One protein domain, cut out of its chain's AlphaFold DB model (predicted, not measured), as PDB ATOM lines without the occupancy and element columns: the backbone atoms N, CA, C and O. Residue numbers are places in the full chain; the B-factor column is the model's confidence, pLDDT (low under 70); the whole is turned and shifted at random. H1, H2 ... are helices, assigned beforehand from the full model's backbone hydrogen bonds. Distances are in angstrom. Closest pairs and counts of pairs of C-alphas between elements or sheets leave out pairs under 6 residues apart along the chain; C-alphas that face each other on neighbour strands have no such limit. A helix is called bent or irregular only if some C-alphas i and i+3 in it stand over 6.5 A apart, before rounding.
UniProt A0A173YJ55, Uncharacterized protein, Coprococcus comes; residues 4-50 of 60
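What this domain is: This is residues 4 to 50 of the 60 residues of an uncharacterized protein of Coprococcus comes (UniProt A0A173YJ55). A small body of three helices has a long loop sticking out of it: H1 and H3 are set crosswise to each other, the short H2 sits near the end of H1, and residues 23 to 30 of the link from H1 to H2 reach out free. The printed part has 47 residues with three named helices, in the order H1, H2, H3, and no named strand. The class is all helix, though under half of the residues, 22 of 47, are in named elements. The whole is only just loose, close to compact, with a radius of gyration of the C-alphas of 11.6 A; it is elongated, spanning 34 by 20 by 18 A, and the free loop makes the length.

How they stand to each other: Start with H1, residues 4 to 12, and look across to H3, residues 40 to 48: they touch, the closest C-alphas being those of Ile 8 and Glu 42, 6.7 A apart. Their lines are only just about perpendicular, at 72 degrees. At Leu 12, H1 also touches H2, residues 34 to 37; the closest C-alphas, of Leu 12 and Pro 34, are 6.5 A apart. H2 and H3 are close but not clearly touching, with the closest C-alphas, of Phe 35 and Met 43, 7.1 A apart. In H1 and H3 every O i to N i+4 pair is within hydrogen-bond range; H2 is too short for such a pair, and its one O i to N i+3 pair is not within range.

Where its parts are: Find C-alpha 4 at (207.390, 264.080, 189.147); from there H1 runs 12.2 A to C-alpha 12. H2 begins at C-alpha 34, at (208.194, 260.444, 173.232), and is neither bent nor irregular, but only just: C-alphas 34 and 37 are 6.5 A apart. H3 runs 11.9 A from C-alpha 40 to C-alpha 48 at (212.500, 252.505, 188.631).

The domain as a whole: The two C-alphas farthest apart, of Val 4 and Thr 26, are 33.6 A from each other. Without residues 23 to 30, the body spans 24 by 18 by 16 A. The link from H1 to H2 is long, with 21 residues, and that from H2 to H3 is tight, with 2. The printed part has no cut; its mean pLDDT is 80.6, and residues 23 to 29 are under 70.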
ATOM      1  N   VAL A   4     206.533 264.473 190.275       85.38
ATOM      2  CA  VAL A   4     207.390 264.080 189.147       85.38
ATOM      3  C   VAL A   4     206.570 263.350 188.088       85.38
ATOM      4  O   VAL A   4     206.567 263.764 186.935       85.38
ATOM      5  N   TYR A   5     205.786 262.340 188.478       85.25
ATOM      6  CA  TYR A   5     204.915 261.613 187.550       85.25
ATOM      7  C   TYR A   5     203.911 262.543 186.859       85.25
ATOM      8  O   TYR A   5     203.716 262.464 185.651       85.25
ATOM      9  N   LYS A   6     203.327 263.494 187.599       87.81
ATOM     10  CA  LYS A   6     202.406 264.488 187.027       87.81
ATOM     11  C   LYS A   6     203.075 265.363 185.966       87.81
ATOM     12  O   LYS A   6     202.480 265.588 184.919       87.81
ATOM     13  N   ARG A   7     204.308 265.826 186.214       89.56
ATOM     14  CA  ARG A   7     205.102 266.585 185.230       89.56
ATOM     15  C   ARG A   7     205.452 265.747 184.008       89.56
ATOM     16  O   ARG A   7     205.415 266.260 182.898       89.56
ATOM     17  N   ILE A   8     205.766 264.471 184.209       88.56
ATOM     18  CA  ILE A   8     206.050 263.532 183.124       88.56
ATOM     19  C   ILE A   8     204.821 263.367 182.233       88.56
ATOM     20  O   ILE A   8     204.931 263.551 181.025       88.56
ATOM     21  N   CYS A   9     203.649 263.107 182.818       88.06
ATOM     22  CA  CYS A   9     202.406 263.001 182.055       88.06
ATOM     23  C   CYS A   9     202.062 264.300 181.314       88.06
ATOM     24  O   CYS A   9     201.592 264.246 180.185       88.06
ATOM     25  N   ASP A  10     202.314 265.461 181.924       89.94
ATOM     26  CA  ASP A  10     202.085 266.769 181.297       89.94
ATOM     27  C   ASP A  10     203.006 266.989 180.083       89.94
ATOM     28  O   ASP A  10     202.545 267.368 179.009       89.94
ATOM     29  N   LYS A  11     204.294 266.641 180.210       89.25
ATOM     30  CA  LYS A  11     205.276 266.711 179.115       89.25
ATOM     31  C   LYS A  11     204.977 265.741 177.975       89.25
ATOM     32  O   LYS A  11     205.170 266.090 176.815       89.25
ATOM     33  N   LEU A  12     204.557 264.524 178.310       85.62
ATOM     34  CA  LEU A  12     204.218 263.486 177.337       85.62
ATOM     35  C   LEU A  12     202.822 263.693 176.728       85.62
ATOM     36  O   LEU A  12     202.511 263.093 175.701       85.62
ATOM     37  N   GLY A  13     201.959 264.489 177.368       86.44
ATOM     38  CA  GLY A  13     200.542 264.636 177.020       86.44
ATOM     39  C   GLY A  13     199.694 263.381 177.278       86.44
ATOM     40  O   GLY A  13     198.500 263.369 176.985       86.44
ATOM     41  N   CYS A  14     200.298 262.319 177.810       86.19
ATOM     42  CA  CYS A  14     199.687 261.024 178.086       86.19
ATOM     43  C   CYS A  14     200.415 260.332 179.247       86.19
ATOM     44  O   CYS A  14     201.483 260.773 179.678       86.19
ATOM     45  N   GLU A  15     199.840 259.255 179.781       84.94
ATOM     46  CA  GLU A  15     200.541 258.470 180.794       84.94
ATOM     47  C   GLU A  15     201.654 257.628 180.144       84.94
ATOM     48  O   GLU A  15     201.431 257.009 179.104       84.94
ATOM     49  N   PRO A  16     202.846 257.538 180.763       80.81
ATOM     50  CA  PRO A  16     203.983 256.804 180.207       80.81
ATOM     51  C   PRO A  16     203.682 255.322 179.935       80.81
ATOM     52  O   PRO A  16     204.245 254.754 179.006       80.81
ATOM     53  N   LYS A  17     202.757 254.724 180.692       79.81
ATOM     54  CA  LYS A  17     202.292 253.336 180.533       79.81
ATOM     55  C   LYS A  17     201.426 253.112 179.284       79.81
ATOM     56  O   LYS A  17     201.334 251.985 178.812       79.81
ATOM     57  N   ASP A  18     200.785 254.168 178.780       83.00
ATOM     58  CA  ASP A  18     199.906 254.139 177.605       83.00
ATOM     59  C   ASP A  18     200.687 254.368 176.301       83.00
ATOM     60  O   ASP A  18     200.144 254.228 175.204       83.00
ATOM     61  N   ILE A  19     201.976 254.707 176.398       81.00
ATOM     62  CA  ILE A  19     202.839 254.906 175.238       81.00
ATOM     63  C   ILE A  19     203.152 253.552 174.608       81.00
ATOM     64  O   ILE A  19     203.960 252.779 175.112       81.00
ATOM     65  N   ALA A  20     202.543 253.277 173.460       74.88
ATOM     66  CA  ALA A  20     202.881 252.106 172.668       74.88
ATOM     67  C   ALA A  20     204.300 252.257 172.096       74.88
ATOM     68  O   ALA A  20     204.540 253.068 171.199       74.88
ATOM     69  N   ILE A  21     205.241 251.476 172.625       75.00
ATOM     70  CA  ILE A  21     206.573 251.332 172.040       75.00
ATOM     71  C   ILE A  21     206.435 250.320 170.894       75.00
ATOM     72  O   ILE A  21     206.069 249.172 171.158       75.00
ATOM     73  N   PRO A  22     206.649 250.721 169.628       71.94
ATOM     74  CA  PRO A  22     206.585 249.793 168.513       71.94
ATOM     75  C   PRO A  22     207.716 248.772 168.616       71.94
ATOM     76  O   PRO A  22     208.802 249.058 169.123       71.94
ATOM     77  N   GLU A  23     207.470 247.571 168.103       68.62
ATOM     78  CA  GLU A  23     208.541 246.602 167.917       68.62
ATOM     79  C   GLU A  23     209.450 247.069 166.778       68.62
ATOM     80  O   GLU A  23     209.035 247.150 165.620       68.62
ATOM     81  N   PHE A  24     210.709 247.349 167.104       66.00
ATOM     82  CA  PHE A  24     211.749 247.663 166.130       66.00
ATOM     83  C   PHE A  24     212.210 246.387 165.417       66.00
ATOM     84  O   PHE A  24     213.306 245.886 165.650       66.00
ATOM     85  N   ASN A  25     211.348 245.824 164.572       64.88
ATOM     86  CA  ASN A  25     211.673 244.656 163.745       64.88
ATOM     87  C   ASN A  25     212.166 245.040 162.336       64.88
ATOM     88  O   ASN A  25     212.506 244.169 161.537       64.88
ATOM     89  N   THR A  26     212.225 246.334 162.024       60.81
ATOM     90  CA  THR A  26     212.632 246.888 160.724       60.81
ATOM     91  C   THR A  26     213.525 248.112 160.932       60.81
ATOM     92  O   THR A  26     213.389 248.775 161.956       60.81
ATOM     93  N   GLU A  27     214.408 248.425 159.973       69.06
ATOM     94  CA  GLU A  27     215.326 249.595 159.949       69.06
ATOM     95  C   GLU A  27     214.594 250.962 159.873       69.06
ATOM     96  O   GLU A  27     215.076 251.919 159.272       69.06
ATOM     97  N   ASP A  28     213.387 251.052 160.432       66.69
ATOM     98  CA  ASP A  28     212.570 252.256 160.438       66.69
ATOM     99  C   ASP A  28     212.973 253.142 161.625       66.69
ATOM    100  O   ASP A  28     212.414 253.079 162.719       66.69
ATOM    101  N   ASP A  29     213.986 253.974 161.390       67.06
ATOM    102  CA  ASP A  29     214.451 255.021 162.311       67.06
ATOM    103  C   ASP A  29     213.490 256.230 162.383       67.06
ATOM    104  O   ASP A  29     213.803 257.248 163.003       67.06
ATOM    105  N   SER A  30     212.305 256.160 161.761       77.44
ATOM    106  CA  SER A  30     211.327 257.260 161.793       77.44
ATOM    107  C   SER A  30     210.632 257.393 163.150       77.44
ATOM    108  O   SER A  30     209.950 258.391 163.393       77.44
ATOM    109  N   TRP A  31     210.756 256.395 164.034       75.88
ATOM    110  CA  TRP A  31     210.172 256.463 165.369       75.88
ATOM    111  C   TRP A  31     211.052 257.278 166.316       75.88
ATOM    112  O   TRP A  31     212.158 256.880 166.678       75.88
ATOM    113  N   GLU A  32     210.517 258.399 166.793       76.56
ATOM    114  CA  GLU A  32     211.115 259.144 167.893       76.56
ATOM    115  C   GLU A  32     210.447 258.776 169.215       76.56
ATOM    116  O   GLU A  32     209.226 258.846 169.367       76.56
ATOM    117  N   SER A  33     211.272 258.432 170.203       76.69
ATOM    118  CA  SER A  33     210.792 258.145 171.549       76.69
ATOM    119  C   SER A  33     210.127 259.387 172.148       76.69
ATOM    120  O   SER A  33     210.807 260.404 172.325       76.69
ATOM    121  N   PRO A  34     208.847 259.328 172.550       81.12
ATOM    122  CA  PRO A  34     208.194 260.444 173.232       81.12
ATOM    123  C   PRO A  34     208.867 260.751 174.575       81.12
ATOM    124  O   PRO A  34     208.833 261.887 175.034       81.12
ATOM    125  N   PHE A  35     209.584 259.788 175.164       81.69
ATOM    126  CA  PHE A  35     210.387 259.995 176.371       81.69
ATOM    127  C   PHE A  35     211.611 260.899 176.152       81.69
ATOM    128  O   PHE A  35     212.229 261.315 177.126       81.69
ATOM    129  N   LYS A  36     211.951 261.254 174.906       84.25
ATOM    130  CA  LYS A  36     213.052 262.177 174.577       84.25
ATOM    131  C   LYS A  36     212.872 263.576 175.177       84.25
ATOM    132  O   LYS A  36     213.855 264.284 175.367       84.25
ATOM    133  N   VAL A  37     211.636 263.982 175.480       88.62
ATOM    134  CA  VAL A  37     211.341 265.277 176.124       88.62
ATOM    135  C   VAL A  37     211.574 265.265 177.642       88.62
ATOM    136  O   VAL A  37     211.560 266.321 178.280       88.62
ATOM    137  N   LEU A  38     211.756 264.082 178.233       86.00
ATOM    138  CA  LEU A  38     211.989 263.913 179.663       86.00
ATOM    139  C   LEU A  38     213.463 264.111 180.008       86.00
ATOM    140  O   LEU A  38     214.360 263.824 179.220       86.00
ATOM    141  N   THR A  39     213.723 264.583 181.224       89.44
ATOM    142  CA  THR A  39     215.083 264.620 181.765       89.44
ATOM    143  C   THR A  39     215.522 263.231 182.226       89.44
ATOM    144  O   THR A  39     214.700 262.353 182.485       89.44
ATOM    145  N   ASN A  40     216.833 263.033 182.398       86.38
ATOM    146  CA  ASN A  40     217.365 261.779 182.941       86.38
ATOM    147  C   ASN A  40     216.745 261.414 184.300       86.38
ATOM    148  O   ASN A  40     216.491 260.241 184.542       86.38
ATOM    149  N   GLU A  41     216.469 262.386 185.177       87.44
ATOM    150  CA  GLU A  41     215.786 262.130 186.456       87.44
ATOM    151  C   GLU A  41     214.363 261.603 186.257       87.44
ATOM    152  O   GLU A  41     213.976 260.614 186.875       87.44
ATOM    153  N   GLU A  42     213.596 262.233 185.370       87.69
ATOM    154  CA  GLU A  42     212.225 261.835 185.052       87.69
ATOM    155  C   GLU A  42     212.175 260.446 184.408       87.69
ATOM    156  O   GLU A  42     211.354 259.611 184.786       87.69
ATOM    157  N   MET A  43     213.096 260.174 183.482       84.06
ATOM    158  CA  MET A  43     213.227 258.872 182.835       84.06
ATOM    159  C   MET A  43     213.617 257.783 183.843       84.06
ATOM    160  O   MET A  43     213.028 256.705 183.867       84.06
ATOM    161  N   ASN A  44     214.569 258.071 184.732       85.25
ATOM    162  CA  ASN A  44     214.989 257.128 185.764       85.25
ATOM    163  C   ASN A  44     213.860 256.874 186.776       85.25
ATOM    164  O   ASN A  44     213.699 255.752 187.253       85.25
ATOM    165  N   TYR A  45     213.029 257.882 187.058       86.38
ATOM    166  CA  TYR A  45     211.833 257.724 187.881       86.38
ATOM    167  C   TYR A  45     210.855 256.714 187.261       86.38
ATOM    168  O   TYR A  45     210.500 255.741 187.922       86.38
ATOM    169  N   ILE A  46     210.461 256.881 185.990       83.69
ATOM    170  CA  ILE A  46     209.512 255.956 185.336       83.69
ATOM    171  C   ILE A  46     210.074 254.544 185.158       83.69
ATOM    172  O   ILE A  46     209.312 253.588 185.279       83.69
ATOM    173  N   VAL A  47     211.382 254.395 184.927       81.25
ATOM    174  CA  VAL A  47     212.045 253.083 184.849       81.25
ATOM    175  C   VAL A  47     212.041 252.394 186.216       81.25
ATOM    176  O   VAL A  47     211.596 251.254 186.323       81.25
ATOM    177  N   ASN A  48     212.472 253.083 187.280       82.44
ATOM    178  CA  ASN A  48     212.500 252.505 188.631       82.44
ATOM    179  C   ASN A  48     211.099 252.182 189.160       82.44
ATOM    180  O   ASN A  48     210.923 251.201 189.877       82.44
ATOM    181  N   HIS A  49     210.101 252.993 188.809       78.75
ATOM    182  CA  HIS A  49     208.717 252.769 189.212       78.75
ATOM    183  C   HIS A  49     207.948 251.797 188.304       78.75
ATOM    184  O   HIS A  49     206.773 251.553 188.570       78.75
ATOM    185  N   GLY A  50     208.560 251.245 187.246       72.38
ATOM    186  CA  GLY A  50     207.879 250.325 186.324       72.38
ATOM    187  C   GLY A  50     206.695 250.971 185.597       72.38
ATOM    188  O   GLY A  50     205.689 250.327 185.325       72.38
TER     189      GLY A  50